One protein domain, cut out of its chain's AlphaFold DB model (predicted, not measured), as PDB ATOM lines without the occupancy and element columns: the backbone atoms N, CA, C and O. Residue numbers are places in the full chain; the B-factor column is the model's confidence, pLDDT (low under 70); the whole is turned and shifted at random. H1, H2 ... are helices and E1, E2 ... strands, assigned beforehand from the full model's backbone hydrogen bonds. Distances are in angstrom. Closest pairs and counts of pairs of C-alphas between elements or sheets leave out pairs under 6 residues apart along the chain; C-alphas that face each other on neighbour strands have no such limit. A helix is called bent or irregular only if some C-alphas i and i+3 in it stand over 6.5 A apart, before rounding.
ATOM      1  N   GLN A   3      47.936 -33.371  32.316       93.56
ATOM      2  CA  GLN A   3      46.567 -33.614  31.867       93.56
ATOM      3  C   GLN A   3      45.840 -32.280  31.677       93.56
ATOM      4  O   GLN A   3      45.927 -31.391  32.521       93.56
ATOM      5  N   GLN A   4      45.104 -32.154  30.582       94.56
ATOM      6  CA  GLN A   4      44.241 -31.014  30.307       94.56
ATOM      7  C   GLN A   4      43.018 -31.441  29.501       94.56
ATOM      8  O   GLN A   4      42.953 -32.549  28.969       94.56
ATOM      9  N   LYS A   5      42.030 -30.555  29.410       95.56
ATOM     10  CA  LYS A   5      40.868 -30.737  28.544       95.56
ATOM     11  C   LYS A   5      41.116 -29.978  27.246       95.56
ATOM     12  O   LYS A   5      41.430 -28.793  27.292       95.56
ATOM     13  N   ILE A   6      40.966 -30.647  26.109       94.19
ATOM     14  CA  ILE A   6      40.962 -29.994  24.797       94.19
ATOM     15  C   ILE A   6      39.569 -30.088  24.195       94.19
ATOM     16  O   ILE A   6      38.861 -31.082  24.368       94.19
ATOM     17  N   THR A   7      39.182 -29.026  23.500       95.06
ATOM     18  CA  THR A   7      37.965 -28.985  22.702       95.06
ATOM     19  C   THR A   7      38.355 -28.757  21.254       95.06
ATOM     20  O   THR A   7      39.130 -27.843  20.978       95.06
ATOM     21  N   PHE A   8      37.832 -29.581  20.354       93.56
ATOM     22  CA  PHE A   8      38.084 -29.475  18.923       93.56
ATOM     23  C   PHE A   8      36.800 -29.662  18.115       93.56
ATOM     24  O   PHE A   8      35.794 -30.177  18.616       93.56
ATOM     25  N   TYR A   9      36.844 -29.236  16.858       92.50
ATOM     26  CA  TYR A   9      35.693 -29.186  15.969       92.50
ATOM     27  C   TYR A   9      35.935 -30.065  14.749       92.50
ATOM     28  O   TYR A   9      36.897 -29.861  14.017       92.50
ATOM     29  N   ASN A  10      35.053 -31.031  14.511       88.62
ATOM     30  CA  ASN A  10      35.046 -31.809  13.276       88.62
ATOM     31  C   ASN A  10      33.765 -31.484  12.506       88.62
ATOM     32  O   ASN A  10      32.662 -31.823  12.949       88.62
ATOM     33  N   LYS A  11      33.902 -30.810  11.358       83.25
ATOM     34  CA  LYS A  11      32.778 -30.266  10.581       83.25
ATOM     35  C   LYS A  11      31.898 -29.366  11.470       83.25
ATOM     36  O   LYS A  11      32.342 -28.305  11.886       83.25
ATOM     37  N   ARG A  12      30.674 -29.796  11.804       82.31
ATOM     38  CA  ARG A  12      29.728 -29.074  12.684       82.31
ATOM     39  C   ARG A  12      29.635 -29.651  14.103       82.31
ATOM     40  O   ARG A  12      28.799 -29.219  14.889       82.31
ATOM     41  N   LYS A  13      30.447 -30.660  14.433       87.25
ATOM     42  CA  LYS A  13      30.401 -31.356  15.725       87.25
ATOM     43  C   LYS A  13      31.537 -30.891  16.627       87.25
ATOM     44  O   LYS A  13      32.691 -30.823  16.205       87.25
ATOM     45  N   LYS A  14      31.197 -30.617  17.885       91.44
ATOM     46  CA  LYS A  14      32.137 -30.241  18.943       91.44
ATOM     47  C   LYS A  14      32.499 -31.472  19.768       91.44
ATOM     48  O   LYS A  14      31.615 -32.146  20.290       91.44
ATOM     49  N   PHE A  15      33.791 -31.727  19.920       91.50
ATOM     50  CA  PHE A  15      34.328 -32.803  20.745       91.50
ATOM     51  C   PHE A  15      35.117 -32.211  21.898       91.50
ATOM     52  O   PHE A  15      35.845 -31.236  21.727       91.50
ATOM     53  N   SER A  16      34.979 -32.798  23.084       92.50
ATOM     54  CA  SER A  16      35.754 -32.395  24.250       92.50
ATOM     55  C   SER A  16      36.256 -33.628  24.977       92.50
ATOM     56  O   SER A  16      35.465 -34.501  25.331       92.50
ATOM     57  N   LEU A  17      37.567 -33.711  25.187       93.12
ATOM     58  CA  LEU A  17      38.189 -34.864  25.825       93.12
ATOM     59  C   LEU A  17      39.342 -34.459  26.740       93.12
ATOM     60  O   LEU A  17      39.934 -33.384  26.612       93.12
ATOM     61  N   LYS A  18      39.665 -35.359  27.668       95.00
ATOM     62  CA  LYS A  18      40.858 -35.263  28.506       95.00
ATOM     63  C   LYS A  18      42.047 -35.820  27.724       95.00
ATOM     64  O   LYS A  18      41.990 -36.948  27.244       95.00
ATOM     65  N   VAL A  19      43.107 -35.029  27.616       95.25
ATOM     66  CA  VAL A  19      44.350 -35.366  26.915       95.25
ATOM     67  C   VAL A  19      45.549 -35.090  27.803       95.25
ATOM     68  O   VAL A  19      45.504 -34.237  28.692       95.25
ATOM     69  N   PHE A  20      46.644 -35.785  27.539       95.00
ATOM     70  CA  PHE A  20      47.931 -35.536  28.164       95.00
ATOM     71  C   PHE A  20      48.790 -34.736  27.200       95.00
ATOM     72  O   PHE A  20      49.173 -35.227  26.143       95.00
ATOM     73  N   LYS A  21      49.085 -33.487  27.567       93.88
ATOM     74  CA  LYS A  21      50.020 -32.660  26.812       93.88
ATOM     75  C   LYS A  21      51.411 -33.277  26.913       93.88
ATOM     76  O   LYS A  21      51.939 -33.445  28.025       93.88
ATOM     77  N   VAL A  22      51.966 -33.595  25.754       91.62
ATOM     78  CA  VAL A  22      53.338 -34.060  25.598       91.62
ATOM     79  C   VAL A  22      54.258 -32.844  25.699       91.62
ATOM     80  O   VAL A  22      53.951 -31.770  25.181       91.62
ATOM     81  N   SER A  23      55.335 -32.978  26.469       85.69
ATOM     82  CA  SER A  23      56.376 -31.948  26.551       85.69
ATOM     83  C   SER A  23      57.305 -32.087  25.345       85.69
ATOM     84  O   SER A  23      57.494 -33.214  24.896       85.69
ATOM     85  N   TRP A  24      57.953 -31.005  24.896       77.56
ATOM     86  CA  TRP A  24      58.885 -31.019  23.750       77.56
ATOM     87  C   TRP A  24      59.931 -32.147  23.788       77.56
ATOM     88  O   TRP A  24      60.233 -32.745  22.768       77.56
ATOM     89  N   ILE A  25      60.418 -32.513  24.977       75.69
ATOM     90  CA  ILE A  25      61.427 -33.576  25.172       75.69
ATOM     91  C   ILE A  25      60.859 -34.985  24.903       75.69
ATOM     92  O   ILE A  25      61.586 -35.918  24.590       75.69
ATOM     93  N   SER A  26      59.544 -35.151  25.034       80.00
ATOM     94  CA  SER A  26      58.835 -36.435  24.938       80.00
ATOM     95  C   SER A  26      58.039 -36.602  23.640       80.00
ATOM     96  O   SER A  26      57.322 -37.590  23.493       80.00
ATOM     97  N   GLU A  27      58.143 -35.649  22.709       81.81
ATOM     98  CA  GLU A  27      57.409 -35.686  21.437       81.81
ATOM     99  C   GLU A  27      57.822 -36.876  20.571       81.81
ATOM    100  O   GLU A  27      56.964 -37.510  19.967       81.81
ATOM    101  N   SER A  28      59.100 -37.255  20.599       79.50
ATOM    102  CA  SER A  28      59.612 -38.398  19.836       79.50
ATOM    103  C   SER A  28      59.230 -39.763  20.416       79.50
ATOM    104  O   SER A  28      59.405 -40.766  19.739       79.50
ATOM    105  N   VAL A  29      58.738 -39.832  21.661       84.75
ATOM    106  CA  VAL A  29      58.337 -41.103  22.298       84.75
ATOM    107  C   VAL A  29      56.861 -41.394  22.041       84.75
ATOM    108  O   VAL A  29      56.498 -42.521  21.722       84.75
ATOM    109  N   GLY A  30      55.995 -40.388  22.186       88.44
ATOM    110  CA  GLY A  30      54.556 -40.536  21.965       88.44
ATOM    111  C   GLY A  30      53.954 -41.769  22.655       88.44
ATOM    112  O   GLY A  30      54.109 -41.958  23.863       88.44
ATOM    113  N   LEU A  31      53.252 -42.602  21.880       90.81
ATOM    114  CA  LEU A  31      52.625 -43.849  22.337       90.81
ATOM    115  C   LEU A  31      53.570 -45.064  22.416       90.81
ATOM    116  O   LEU A  31      53.111 -46.163  22.751       90.81
ATOM    117  N   MET A  32      54.859 -44.912  22.100       90.44
ATOM    118  CA  MET A  32      55.800 -46.034  22.090       90.44
ATOM    119  C   MET A  32      55.888 -46.708  23.456       90.44
ATOM    120  O   MET A  32      55.720 -46.071  24.498       90.44
ATOM    121  N   PHE A  33      56.119 -48.023  23.438       89.81
ATOM    122  CA  PHE A  33      56.280 -48.866  24.634       89.81
ATOM    123  C   PHE A  33      55.085 -48.870  25.604       89.81
ATOM    124  O   PHE A  33      55.144 -49.470  26.675       89.81
ATOM    125  N   SER A  34      53.968 -48.242  25.232       89.50
ATOM    126  CA  SER A  34      52.748 -48.250  26.032       89.50
ATOM    127  C   SER A  34      51.945 -49.531  25.795       89.50
ATOM    128  O   SER A  34      51.877 -50.056  24.685       89.50
ATOM    129  N   GLY A  35      51.260 -50.018  26.830       89.44
ATOM    130  CA  GLY A  35      50.242 -51.058  26.671       89.44
ATOM    131  C   GLY A  35      48.930 -50.466  26.150       89.44
ATOM    132  O   GLY A  35      48.468 -49.454  26.674       89.44
ATOM    133  N   ARG A  36      48.287 -51.113  25.168       89.25
ATOM    134  CA  ARG A  36      47.057 -50.636  24.491       89.25
ATOM    135  C   ARG A  36      45.976 -50.092  25.438       89.25
ATOM    136  O   ARG A  36      45.415 -49.024  25.198       89.25
ATOM    137  N   GLU A  37      45.666 -50.824  26.506       90.88
ATOM    138  CA  GLU A  37      44.579 -50.470  27.436       90.88
ATOM    139  C   GLU A  37      44.970 -49.378  28.448       90.88
ATOM    140  O   GLU A  37      44.104 -48.704  29.017       90.88
ATOM    141  N   ASN A  38      46.271 -49.165  28.652       90.38
ATOM    142  CA  ASN A  38      46.819 -48.155  29.562       90.38
ATOM    143  C   ASN A  38      47.314 -46.903  28.825       90.38
ATOM    144  O   ASN A  38      47.581 -45.881  29.459       90.38
ATOM    145  N   ALA A  39      47.398 -46.975  27.496       92.88
ATOM    146  CA  ALA A  39      47.797 -45.883  26.636       92.88
ATOM    147  C   ALA A  39      46.868 -44.676  26.820       92.88
ATOM    148  O   ALA A  39      45.636 -44.778  26.794       92.88
ATOM    149  N   LYS A  40      47.490 -43.518  27.028       94.25
ATOM    150  CA  LYS A  40      46.814 -42.240  27.249       94.25
ATOM    151  C   LYS A  40      46.525 -41.576  25.912       94.25
ATOM    152  O   LYS A  40      47.249 -41.784  24.948       94.25
ATOM    153  N   VAL A  41      45.489 -40.741  25.865       95.56
ATOM    154  CA  VAL A  41      45.293 -39.858  24.712       95.56
ATOM    155  C   VAL A  41      46.302 -38.720  24.810       95.56
ATOM    156  O   VAL A  41      46.296 -37.981  25.801       95.56
ATOM    157  N   LEU A  42      47.169 -38.598  23.813       95.62
ATOM    158  CA  LEU A  42      48.260 -37.631  23.809       95.62
ATOM    159  C   LEU A  42      47.900 -36.418  22.958       95.62
ATOM    160  O   LEU A  42      47.232 -36.545  21.937       95.62
ATOM    161  N   LEU A  43      48.343 -35.243  23.397       95.25
ATOM    162  CA  LEU A  43      48.280 -34.008  22.626       95.25
ATOM    163  C   LEU A  43      49.691 -33.475  22.417       95.25
ATOM    164  O   LEU A  43      50.367 -33.097  23.379       95.25
ATOM    165  N   PHE A  44      50.053 -33.339  21.154       92.94
ATOM    166  CA  PHE A  44      51.252 -32.663  20.691       92.94
ATOM    167  C   PHE A  44      50.850 -31.267  20.222       92.94
ATOM    168  O   PHE A  44      49.832 -31.098  19.542       92.94
ATOM    169  N   ASN A  45      51.602 -30.250  20.633       90.44
ATOM    170  CA  ASN A  45      51.272 -28.859  20.347       90.44
ATOM    171  C   ASN A  45      52.498 -28.137  19.809       90.44
ATOM    172  O   ASN A  45      53.364 -27.710  20.577       90.44
ATOM    173  N   TYR A  46      52.502 -27.947  18.500       86.69
ATOM    174  CA  TYR A  46      53.563 -27.285  17.773       86.69
ATOM    175  C   TYR A  46      53.255 -25.790  17.718       86.69
ATOM    176  O   TYR A  46      52.139 -25.361  17.430       86.69
ATOM    177  N   SER A  47      54.247 -24.977  18.077       71.00
ATOM    178  CA  SER A  47      54.120 -23.515  18.129       71.00
ATOM    179  C   SER A  47      53.995 -22.885  16.740       71.00
ATOM    180  O   SER A  47      53.412 -21.813  16.601       71.00
ATOM    181  N   LYS A  48      54.519 -23.556  15.712       71.31
ATOM    182  CA  LYS A  48      54.432 -23.167  14.304       71.31
ATOM    183  C   LYS A  48      53.675 -24.237  13.527       71.31
ATOM    184  O   LYS A  48      53.582 -25.378  13.974       71.31
ATOM    185  N   SER A  49      53.148 -23.851  12.365       72.94
ATOM    186  CA  SER A  49      52.579 -24.807  11.420       72.94
ATOM    187  C   SER A  49      53.614 -25.887  11.114       72.94
ATOM    188  O   SER A  49      54.673 -25.587  10.568       72.94
ATOM    189  N   ALA A  50      53.312 -27.119  11.497       74.19
ATOM    190  CA  ALA A  50      54.124 -28.284  11.237       74.19
ATOM    191  C   ALA A  50      53.675 -28.942   9.924       74.19
ATOM    192  O   ALA A  50      52.486 -28.991   9.601       74.19
ATOM    193  N   SER A  51      54.654 -29.435   9.172       72.25
ATOM    194  CA  SER A  51      54.495 -30.330   8.015       72.25
ATOM    195  C   SER A  51      55.159 -31.691   8.273       72.25
ATOM    196  O   SER A  51      55.447 -32.454   7.349       72.25
ATOM    197  N   LEU A  52      55.440 -31.968   9.550       79.69
ATOM    198  CA  LEU A  52      56.158 -33.149  10.005       79.69
ATOM    199  C   LEU A  52      55.237 -34.370   9.954       79.69
ATOM    200  O   LEU A  52      54.067 -34.297  10.329       79.69
ATOM    201  N   GLY A  53      55.782 -35.498   9.511       83.81
ATOM    202  CA  GLY A  53      55.123 -36.785   9.679       83.81
ATOM    203  C   GLY A  53      55.301 -37.316  11.099       83.81
ATOM    204  O   GLY A  53      56.254 -36.967  11.796       83.81
ATOM    205  N   ILE A  54      54.400 -38.202  11.505       90.00
ATOM    206  CA  ILE A  54      54.591 -39.072  12.664       90.00
ATOM    207  C   ILE A  54      55.029 -40.461  12.226       90.00
ATOM    208  O   ILE A  54      54.853 -40.873  11.078       90.00
ATOM    209  N   HIS A  55      55.561 -41.210  13.177       88.31
ATOM    210  CA  HIS A  55      55.869 -42.618  13.019       88.31
ATOM    211  C   HIS A  55      55.268 -43.408  14.180       88.31
ATOM    212  O   HIS A  55      54.907 -42.862  15.217       88.31
ATOM    213  N   SER A  56      55.143 -44.716  13.991       88.88
ATOM    214  CA  SER A  56      54.610 -45.649  14.993       88.88
ATOM    215  C   SER A  56      55.511 -46.874  15.163       88.88
ATOM    216  O   SER A  56      55.074 -47.952  15.574       88.88
ATOM    217  N   VAL A  57      56.795 -46.704  14.845       83.44
ATOM    218  CA  VAL A  57      57.854 -47.659  15.182       83.44
ATOM    219  C   VAL A  57      57.876 -47.779  16.708       83.44
ATOM    220  O   VAL A  57      57.975 -46.760  17.380       83.44
ATOM    221  N   PHE A  58      57.706 -48.991  17.247       89.56
ATOM    222  CA  PHE A  58      57.526 -49.294  18.684       89.56
ATOM    223  C   PHE A  58      56.155 -48.973  19.309       89.56
ATOM    224  O   PHE A  58      56.005 -49.026  20.534       89.56
ATOM    225  N   VAL A  59      55.124 -48.714  18.498       90.69
ATOM    226  CA  VAL A  59      53.726 -48.702  18.958       90.69
ATOM    227  C   VAL A  59      53.069 -50.033  18.585       90.69
ATOM    228  O   VAL A  59      52.827 -50.309  17.414       90.69
ATOM    229  N   PHE A  60      52.758 -50.863  19.582       90.56
ATOM    230  CA  PHE A  60      52.274 -52.245  19.404       90.56
ATOM    231  C   PHE A  60      50.753 -52.365  19.179       90.56
ATOM    232  O   PHE A  60      50.171 -53.447  19.272       90.56
ATOM    233  N   PHE A  61      50.060 -51.252  18.938       90.81
ATOM    234  CA  PHE A  61      48.606 -51.214  18.785       90.81
ATOM    235  C   PHE A  61      48.173 -50.090  17.833       90.81
ATOM    236  O   PHE A  61      48.887 -49.100  17.693       90.81
ATOM    237  N   PRO A  62      47.024 -50.237  17.149       91.62
ATOM    238  CA  PRO A  62      46.527 -49.193  16.266       91.62
ATOM    239  C   PRO A  62      46.004 -47.993  17.062       91.62
ATOM    240  O   PRO A  62      45.459 -48.131  18.163       91.62
ATOM    241  N   PHE A  63      46.116 -46.809  16.477       93.62
ATOM    242  CA  PHE A  63      45.596 -45.570  17.046       93.62
ATOM    243  C   PHE A  63      45.071 -44.651  15.942       93.62
ATOM    244  O   PHE A  63      45.263 -44.901  14.753       93.62
ATOM    245  N   ILE A  64      44.364 -43.601  16.341       93.81
ATOM    246  CA  ILE A  64      43.915 -42.540  15.442       93.81
ATOM    247  C   ILE A  64      44.796 -41.321  15.655       93.81
ATOM    248  O   ILE A  64      44.954 -40.871  16.789       93.81
ATOM    249  N   ALA A  65      45.306 -40.773  14.560       94.06
ATOM    250  CA  ALA A  65      45.916 -39.457  14.514       94.06
ATOM    251  C   ALA A  65      44.859 -38.434  14.075       94.06
ATOM    252  O   ALA A  65      44.291 -38.555  12.991       94.06
ATOM    253  N   VAL A  66      44.573 -37.445  14.921       94.75
ATOM    254  CA  VAL A  66      43.688 -36.319  14.595       94.75
ATOM    255  C   VAL A  66      44.537 -35.063  14.468       94.75
ATOM    256  O   VAL A  66      45.053 -34.550  15.463       94.75
ATOM    257  N   TRP A  67      44.657 -34.562  13.245       94.44
ATOM    258  CA  TRP A  67      45.421 -33.362  12.930       94.44
ATOM    259  C   TRP A  67      44.526 -32.134  13.048       94.44
ATOM    260  O   TRP A  67      43.442 -32.092  12.463       94.44
ATOM    261  N   LEU A  68      44.971 -31.130  13.799       94.31
ATOM    262  CA  LEU A  68      44.208 -29.920  14.083       94.31
ATOM    263  C   LEU A  68      44.944 -28.657  13.629       94.31
ATOM    264  O   LEU A  68      46.167 -28.527  13.769       94.31
ATOM    265  N   ASP A  69      44.172 -27.682  13.161       92.56
ATOM    266  CA  ASP A  69      44.652 -26.328  12.898       92.56
ATOM    267  C   ASP A  69      44.839 -25.517  14.201       92.56
ATOM    268  O   ASP A  69      44.571 -25.985  15.315       92.56
ATOM    269  N   LYS A  70      45.292 -24.263  14.063       91.38
ATOM    270  CA  LYS A  70      45.506 -23.343  15.197       91.38
ATOM    271  C   LYS A  70      44.226 -23.040  15.994       91.38
ATOM    272  O   LYS A  70      44.299 -22.771  17.196       91.38
ATOM    273  N   ASN A  71      43.067 -23.155  15.347       91.50
ATOM    274  CA  ASN A  71      41.733 -22.911  15.890       91.50
ATOM    275  C   ASN A  71      41.078 -24.188  16.464       91.50
ATOM    276  O   ASN A  71      39.925 -24.143  16.886       91.50
ATOM    277  N   ASN A  72      41.808 -25.312  16.537       93.06
ATOM    278  CA  ASN A  72      41.290 -26.637  16.908       93.06
ATOM    279  C   ASN A  72      40.223 -27.194  15.947       93.06
ATOM    280  O   ASN A  72      39.382 -27.996  16.360       93.06
ATOM    281  N   SER A  73      40.243 -26.806  14.677       93.44
ATOM    282  CA  SER A  73      39.454 -27.462  13.632       93.44
ATOM    283  C   SER A  73      40.202 -28.691  13.124       93.44
ATOM    284  O   SER A  73      41.409 -28.633  12.888       93.44
ATOM    285  N   VAL A  74      39.490 -29.804  12.941       94.50
ATOM    286  CA  VAL A  74      40.039 -31.028  12.350       94.50
ATOM    287  C   VAL A  74      40.393 -30.779  10.891       94.50
ATOM    288  O   VAL A  74      39.537 -30.423  10.083       94.50
ATOM    289  N   ILE A  75      41.663 -31.003  10.572       93.06
ATOM    290  CA  ILE A  75      42.200 -30.974   9.214       93.06
ATOM    291  C   ILE A  75      42.059 -32.352   8.577       93.06
ATOM    292  O   ILE A  75      41.642 -32.447   7.421       93.06
ATOM    293  N   ASP A  76      42.437 -33.389   9.327       92.00
ATOM    294  CA  ASP A  76      42.408 -34.773   8.873       92.00
ATOM    295  C   ASP A  76      42.359 -35.756  10.055       92.00
ATOM    296  O   ASP A  76      42.782 -35.436  11.174       92.00
ATOM    297  N   ILE A  77      41.832 -36.951   9.796       91.56
ATOM    298  CA  ILE A  77      41.751 -38.062  10.743       91.56
ATOM    299  C   ILE A  77      42.317 -39.293  10.049       91.56
ATOM    300  O   ILE A  77      41.764 -39.771   9.065       91.56
ATOM    301  N   THR A  78      43.402 -39.836  10.587       90.50
ATOM    302  CA  THR A  78      44.090 -40.974   9.980       90.50
ATOM    303  C   THR A  78      44.111 -42.155  10.937       90.50
ATOM    304  O   THR A  78      44.526 -42.040  12.091       90.50
ATOM    305  N   PHE A  79      43.703 -43.324  10.446       90.38
ATOM    306  CA  PHE A  79      43.955 -44.589  11.126       90.38
ATOM    307  C   PHE A  79      45.425 -44.989  10.952       90.38
ATOM    308  O   PHE A  79      45.885 -45.206   9.829       90.38
ATOM    309  N   VAL A  80      46.150 -45.125  12.062       90.31
ATOM    310  CA  VAL A  80      47.571 -45.480  12.073       90.31
ATOM    311  C   VAL A  80      47.740 -46.923  12.533       90.31
ATOM    312  O   VAL A  80      47.287 -47.317  13.612       90.31
ATOM    313  N   LYS A  81      48.397 -47.727  11.691       89.75
ATOM    314  CA  LYS A  81      48.759 -49.109  12.016       89.75
ATOM    315  C   LYS A  81      50.016 -49.140  12.893       89.75
ATOM    316  O   LYS A  81      50.880 -48.287  12.698       89.75
ATOM    317  N   PRO A  82      50.164 -50.152  13.764       90.94
ATOM    318  CA  PRO A  82      51.439 -50.464  14.408       90.94
ATOM    319  C   PRO A  82      52.592 -50.502  13.401       90.94
ATOM    320  O   PRO A  82      52.397 -50.966  12.276       90.94
ATOM    321  N   PHE A  83      53.784 -50.076  13.823       89.81
ATOM    322  CA  PHE A  83      55.022 -50.178  13.037       89.81
ATOM    323  C   PHE A  83      55.004 -49.441  11.686       89.81
ATOM    324  O   PHE A  83      55.764 -49.775  10.780       89.81
ATOM    325  N   SER A  84      54.168 -48.413  11.531       89.25
ATOM    326  CA  SER A  84      54.220 -47.537  10.355       89.25
ATOM    327  C   SER A  84      55.437 -46.612  10.451       89.25
ATOM    328  O   SER A  84      55.567 -45.863  11.422       89.25
ATOM    329  N   LEU A  85      56.304 -46.648   9.436       87.12
ATOM    330  CA  LEU A  85      57.545 -45.861   9.386       87.12
ATOM    331  C   LEU A  85      57.296 -44.361   9.211       87.12
ATOM    332  O   LEU A  85      58.056 -43.550   9.726       87.12
ATOM    333  N   HIS A  86      56.241 -43.993   8.486       88.31
ATOM    334  CA  HIS A  86      55.932 -42.601   8.197       88.31
ATOM    335  C   HIS A  86      54.442 -42.434   7.884       88.31
ATOM    336  O   HIS A  86      53.892 -43.126   7.027       88.31
ATOM    337  N   VAL A  87      53.792 -41.509   8.585       87.75
ATOM    338  CA  VAL A  87      52.410 -41.079   8.367       87.75
ATOM    339  C   VAL A  87      52.409 -39.559   8.359       87.75
ATOM    340  O   VAL A  87      52.765 -38.934   9.353       87.75
ATOM    341  N   ASN A  88      52.010 -38.955   7.247       87.12
ATOM    342  CA  ASN A  88      51.981 -37.505   7.101       87.12
ATOM    343  C   ASN A  88      50.716 -37.062   6.364       87.12
ATOM    344  O   ASN A  88      50.116 -37.837   5.615       87.12
ATOM    345  N   ILE A  89      50.356 -35.796   6.542       86.50
ATOM    346  CA  ILE A  89      49.316 -35.109   5.791       86.50
ATOM    347  C   ILE A  89      49.933 -33.979   4.963       86.50
ATOM    348  O   ILE A  89      50.885 -33.324   5.369       86.50
ATOM    349  N   LYS A  90      49.369 -33.710   3.782       81.38
ATOM    350  CA  LYS A  90      49.873 -32.643   2.894       81.38
ATOM    351  C   LYS A  90      49.563 -31.227   3.398       81.38
ATOM    352  O   LYS A  90      50.057 -30.255   2.836       81.38
ATOM    353  N   LYS A  91      48.686 -31.098   4.395       85.31
ATOM    354  CA  LYS A  91      48.180 -29.816   4.892       85.31
ATOM    355  C   LYS A  91      48.942 -29.378   6.133       85.31
ATOM    356  O   LYS A  91      49.297 -30.191   6.972       85.31
ATOM    357  N   ASN A  92      49.086 -28.069   6.263       87.19
ATOM    358  CA  ASN A  92      49.628 -27.398   7.434       87.19
ATOM    359  C   ASN A  92      48.762 -27.633   8.678       87.19
ATOM    360  O   ASN A  92      47.573 -27.315   8.659       87.19
ATOM    361  N   TRP A  93      49.361 -28.134   9.758       91.50
ATOM    362  CA  TRP A  93      48.691 -28.418  11.030       91.50
ATOM    363  C   TRP A  93      49.483 -27.838  12.208       91.50
ATOM    364  O   TRP A  93      50.639 -27.464  12.068       91.50
ATOM    365  N   SER A  94      48.860 -27.692  13.377       92.25
ATOM    366  CA  SER A  94      49.519 -27.108  14.566       92.25
ATOM    367  C   SER A  94      49.455 -27.998  15.799       92.25
ATOM    368  O   SER A  94      50.289 -27.903  16.698       92.25
ATOM    369  N   ARG A  95      48.456 -28.877  15.867       93.44
ATOM    370  CA  ARG A  95      48.284 -29.812  16.973       93.44
ATOM    371  C   ARG A  95      47.957 -31.183  16.417       93.44
ATOM    372  O   ARG A  95      47.274 -31.296  15.402       93.44
ATOM    373  N   LEU A  96      48.423 -32.208  17.109       94.56
ATOM    374  CA  LEU A  96      48.119 -33.598  16.811       94.56
ATOM    375  C   LEU A  96      47.572 -34.246  18.079       94.56
ATOM    376  O   LEU A  96      48.143 -34.084  19.159       94.56
ATOM    377  N   ILE A  97      46.470 -34.977  17.946       95.56
ATOM    378  CA  ILE A  97      45.957 -35.847  19.001       95.56
ATOM    379  C   ILE A  97      46.164 -37.295  18.576       95.56
ATOM    380  O   ILE A  97      45.636 -37.713  17.547       95.56
ATOM    381  N   GLU A  98      46.865 -38.067  19.397       95.31
ATOM    382  CA  GLU A  98      46.967 -39.517  19.233       95.31
ATOM    383  C   GLU A  98      45.990 -40.208  20.184       95.31
ATOM    384  O   GLU A  98      46.090 -40.084  21.409       95.31
ATOM    385  N   ILE A  99      45.023 -40.931  19.618       95.12
ATOM    386  CA  ILE A  99      43.949 -41.613  20.346       95.12
ATOM    387  C   ILE A  99      44.131 -43.128  20.185       95.12
ATOM    388  O   ILE A  99      43.800 -43.669  19.127       95.12
ATOM    389  N   PRO A 100      44.602 -43.844  21.220       94.12
ATOM    390  CA  PRO A 100      44.699 -45.301  21.200       94.12
ATOM    391  C   PRO A 100      43.353 -45.962  20.894       94.12
ATOM    392  O   PRO A 100      42.344 -45.619  21.518       94.12
ATOM    393  N   ILE A 101      43.330 -46.948  19.994       91.94
ATOM    394  CA  ILE A 101      42.128 -47.749  19.749       91.94
ATOM    395  C   ILE A 101      42.070 -48.855  20.803       91.94
ATOM    396  O   ILE A 101      42.739 -49.884  20.712       91.94
ATOM    397  N   ASN A 102      41.271 -48.615  21.835       91.00
ATOM    398  CA  ASN A 102      41.080 -49.515  22.968       91.00
ATOM    399  C   ASN A 102      39.623 -49.469  23.458       91.00
ATOM    400  O   ASN A 102      38.770 -48.803  22.855       91.00
ATOM    401  N   LYS A 103      39.310 -50.193  24.541       87.81
ATOM    402  CA  LYS A 103      37.943 -50.225  25.093       87.81
ATOM    403  C   LYS A 103      37.505 -48.853  25.616       87.81
ATOM    404  O   LYS A 103      36.370 -48.449  25.369       87.81
ATOM    405  N   LYS A 104      38.412 -48.117  26.270       89.81
ATOM    406  CA  LYS A 104      38.151 -46.794  26.871       89.81
ATOM    407  C   LYS A 104      37.762 -45.746  25.824       89.81
ATOM    408  O   LYS A 104      36.857 -44.951  26.055       89.81
ATOM    409  N   ASN A 105      38.394 -45.787  24.654       90.12
ATOM    410  CA  ASN A 105      38.191 -44.809  23.586       90.12
ATOM    411  C   ASN A 105      37.165 -45.252  22.531       90.12
ATOM    412  O   ASN A 105      36.948 -44.529  21.561       90.12
ATOM    413  N   LYS A 106      36.500 -46.404  22.703       87.88
ATOM    414  CA  LYS A 106      35.635 -47.009  21.675       87.88
ATOM    415  C   LYS A 106      34.551 -46.086  21.139       87.88
ATOM    416  O   LYS A 106      34.360 -46.004  19.927       87.88
ATOM    417  N   TYR A 107      33.859 -45.377  22.024       87.38
ATOM    418  CA  TYR A 107      32.817 -44.440  21.611       87.38
ATOM    419  C   TYR A 107      33.398 -43.250  20.851       87.38
ATOM    420  O   TYR A 107      32.885 -42.906  19.792       87.38
ATOM    421  N   LEU A 108      34.500 -42.675  21.339       88.00
ATOM    422  CA  LEU A 108      35.180 -41.567  20.669       88.00
ATOM    423  C   LEU A 108      35.635 -41.969  19.262       88.00
ATOM    424  O   LEU A 108      35.317 -41.281  18.299       88.00
ATOM    425  N   VAL A 109      36.291 -43.124  19.133       87.50
ATOM    426  CA  VAL A 109      36.724 -43.685  17.846       87.50
ATOM    427  C   VAL A 109      35.535 -43.879  16.896       87.50
ATOM    428  O   VAL A 109      35.619 -43.496  15.734       87.50
ATOM    429  N   LYS A 110      34.402 -44.398  17.390       86.06
ATOM    430  CA  LYS A 110      33.168 -44.571  16.602       86.06
ATOM    431  C   LYS A 110      32.596 -43.256  16.073       86.06
ATOM    432  O   LYS A 110      31.962 -43.256  15.027       86.06
ATOM    433  N   PHE A 111      32.764 -42.158  16.806       84.94
ATOM    434  CA  PHE A 111      32.280 -40.847  16.371       84.94
ATOM    435  C   PHE A 111      33.248 -40.116  15.439       84.94
ATOM    436  O   PHE A 111      32.813 -39.208  14.729       84.94
ATOM    437  N   LEU A 112      34.533 -40.469  15.477       84.81
ATOM    438  CA  LEU A 112      35.571 -39.852  14.656       84.81
ATOM    439  C   LEU A 112      35.740 -40.537  13.301       84.81
ATOM    440  O   LEU A 112      35.990 -39.840  12.324       84.81
ATOM    441  N   LEU A 113      35.595 -41.861  13.251       80.19
ATOM    442  CA  LEU A 113      35.705 -42.643  12.022       80.19
ATOM    443  C   LEU A 113      34.330 -42.911  11.413       80.19
ATOM    444  O   LEU A 113      33.360 -43.180  12.127       80.19
ATOM    445  N   ASP A 114      34.267 -42.936  10.085       72.25
ATOM    446  CA  ASP A 114      33.096 -43.454   9.386       72.25
ATOM    447  C   ASP A 114      32.959 -44.974   9.621       72.25
ATOM    448  O   ASP A 114      33.935 -45.681   9.895       72.25
ATOM    449  N   LYS A 115      31.730 -45.509   9.516       65.81
ATOM    450  CA  LYS A 115      31.422 -46.932   9.804       65.81
ATOM    451  C   LYS A 115      32.403 -47.945   9.169       65.81
ATOM    452  O   LYS A 115      32.776 -48.888   9.873       65.81
ATOM    453  N   PRO A 116      32.839 -47.805   7.899       69.44
ATOM    454  CA  PRO A 116      33.763 -48.759   7.279       69.44
ATOM    455  C   PRO A 116      35.152 -48.743   7.932       69.44
ATOM    456  O   PRO A 116      35.723 -49.797   8.220       69.44
ATOM    457  N   GLU A 117      35.678 -47.552   8.216       68.94
ATOM    458  CA  GLU A 117      36.989 -47.359   8.841       68.94
ATOM    459  C   GLU A 117      36.988 -47.824  10.297       68.94
ATOM    460  O   GLU A 117      37.929 -48.485  10.741       68.94
ATOM    461  N   PHE A 118      35.890 -47.573  11.016       70.88
ATOM    462  CA  PHE A 118      35.671 -48.089  12.361       70.88
ATOM    463  C   PHE A 118      35.714 -49.624  12.401       70.88
ATOM    464  O   PHE A 118      36.417 -50.208  13.227       70.88
ATOM    465  N   ASN A 119      34.992 -50.288  11.493       69.00
ATOM    466  CA  ASN A 119      34.949 -51.750  11.441       69.00
ATOM    467  C   ASN A 119      36.327 -52.343  11.124       69.00
ATOM    468  O   ASN A 119      36.730 -53.312  11.762       69.00
ATOM    469  N   LYS A 120      37.078 -51.732  10.200       68.88
ATOM    470  CA  LYS A 120      38.456 -52.131   9.879       68.88
ATOM    471  C   LYS A 120      39.399 -51.965  11.073       68.88
ATOM    472  O   LYS A 120      40.202 -52.857  11.344       68.88
ATOM    473  N   ALA A 121      39.291 -50.851  11.795       64.00
ATOM    474  CA  ALA A 121      40.111 -50.559  12.967       64.00
ATOM    475  C   ALA A 121      39.910 -51.589  14.091       64.00
ATOM    476  O   ALA A 121      40.878 -52.070  14.683       64.00
ATOM    477  N   TYR A 122      38.658 -51.975  14.352       65.62
ATOM    478  CA  TYR A 122      38.345 -52.979  15.368       65.62
ATOM    479  C   TYR A 122      38.523 -54.422  14.880       65.62
ATOM    480  O   TYR A 122      38.841 -55.271  15.702       65.62
ATOM    481  N   SER A 123      38.427 -54.722  13.582       64.31
ATOM    482  CA  SER A 123      38.715 -56.072  13.072       64.31
ATOM    483  C   SER A 123      40.216 -56.393  13.064       64.31
ATOM    484  O   SER A 123      40.604 -57.509  13.398       64.31
ATOM    485  N   THR A 124      41.080 -55.409  12.773       56.94
ATOM    486  CA  THR A 124      42.547 -55.577  12.857       56.94
ATOM    487  C   THR A 124      43.082 -55.552  14.291       56.94
ATOM    488  O   THR A 124      44.112 -56.162  14.566       56.94
ATOM    489  N   GLY A 125      42.381 -54.899  15.225       50.84
ATOM    490  CA  GLY A 125      42.717 -54.910  16.652       50.84
ATOM    491  C   GLY A 125      42.333 -56.200  17.393       50.84
ATOM    492  O   GLY A 125      42.887 -56.448  18.463       50.84
ATOM    493  N   ILE A 126      41.422 -57.013  16.839       45.81
ATOM    494  CA  ILE A 126      40.936 -58.290  17.401       45.81
ATOM    495  C   ILE A 126      41.566 -59.473  16.637       45.81
ATOM    496  O   ILE A 126      40.895 -60.426  16.256       45.81
TER     497      ILE A 126
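This is residues 3 to 126 of the 129 residues of an uncharacterized protein of Archaeon GW2011_AR13 (UniProt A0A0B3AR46). One six-stranded sheet is curled like part of a barrel and folded into two leaves, with the hairpin E1 E2 facing E6, E4 and E5 across the bent strand E3. The short helix H1 sits at the open side of this curl, close to strands of both leaves, and H2 follows it at the outside, grazing the sheet. The printed part has 124 residues, with six named strands followed by two named helices; the sheet's order is E1, E2, E3, E6, E4, E5, mixed, and the class is mixed, helices and strands. The whole is compact, with a radius of gyration of the C-alphas of 13.4 A, and spans 37 by 34 by 29 A.

Find C-alpha 3 at (46.567, -33.614, 31.867); from there E1 runs 21.9 A through residues 3 to 10. E2, residues 13 to 21, measures 22.6 A and bends by 64 degrees at residue 18. E3, residues 42 to 50, measures 16.7 A and bends by 99 degrees at residue 47. E4 is residues 63 to 68, 16.0 A, and E5 residues 74 to 80, 16.3 A. E6, residues 93 to 100, runs 20.1 A to C-alpha 100 at (44.699, -45.301, 21.200). H1 is residues 106 to 112, 10.0 A; H2, residues 115 to 125, runs 15.4 A to C-alpha 125 at (42.717, -54.910, 16.652).

Begin at edge strand E1, antiparallel to E2 in a hairpin, with N 6 and O 17 3.0 A apart. E2 is parallel to E3 in a short pairing, where N 43 and O 20 are 2.9 A apart. E3 is antiparallel to E6, with N 44 and O 96 at 2.9 A. E6 is antiparallel to E4, with N 66 and O 97 at 2.8 A. E4 and edge strand E5 form the other hairpin, with N 65 and O 78 at 2.9 A. Between the leaves, look at Asn 10 of E1 and Val 74 of E5, whose C-alphas, the closest of the two strands, are 5.1 A apart. E2 and E5 are apart. H1 is on the sheet at a height over the sheet of 7.6 A, only just over none of the strands, with 2 C-alphas on E4; it is also near E2. H2 only grazes the sheet; its closest C-alphas to E5 are Ala 121 and Phe 79, 7.3 A. H1 and H2 are close but not clearly touching, at a steep tilt of 40 degrees, opposite ways; the C-alphas of Lys 110 and Phe 118 are closest, 6.1 A. In H1 and H2 every O i to N i+4 pair is within hydrogen-bond range.

The C-alphas farthest apart are those of Lys 48 and Ile 126, 37.8 A. The printed part has no cut. The long links are E2 to E3, E3 to E4 and E5 to E6, with 20, 12 and 12 residues. Mean pLDDT of the printed part is 86.5; look for values under 70 at residues 115 to 117 and 119 to 126.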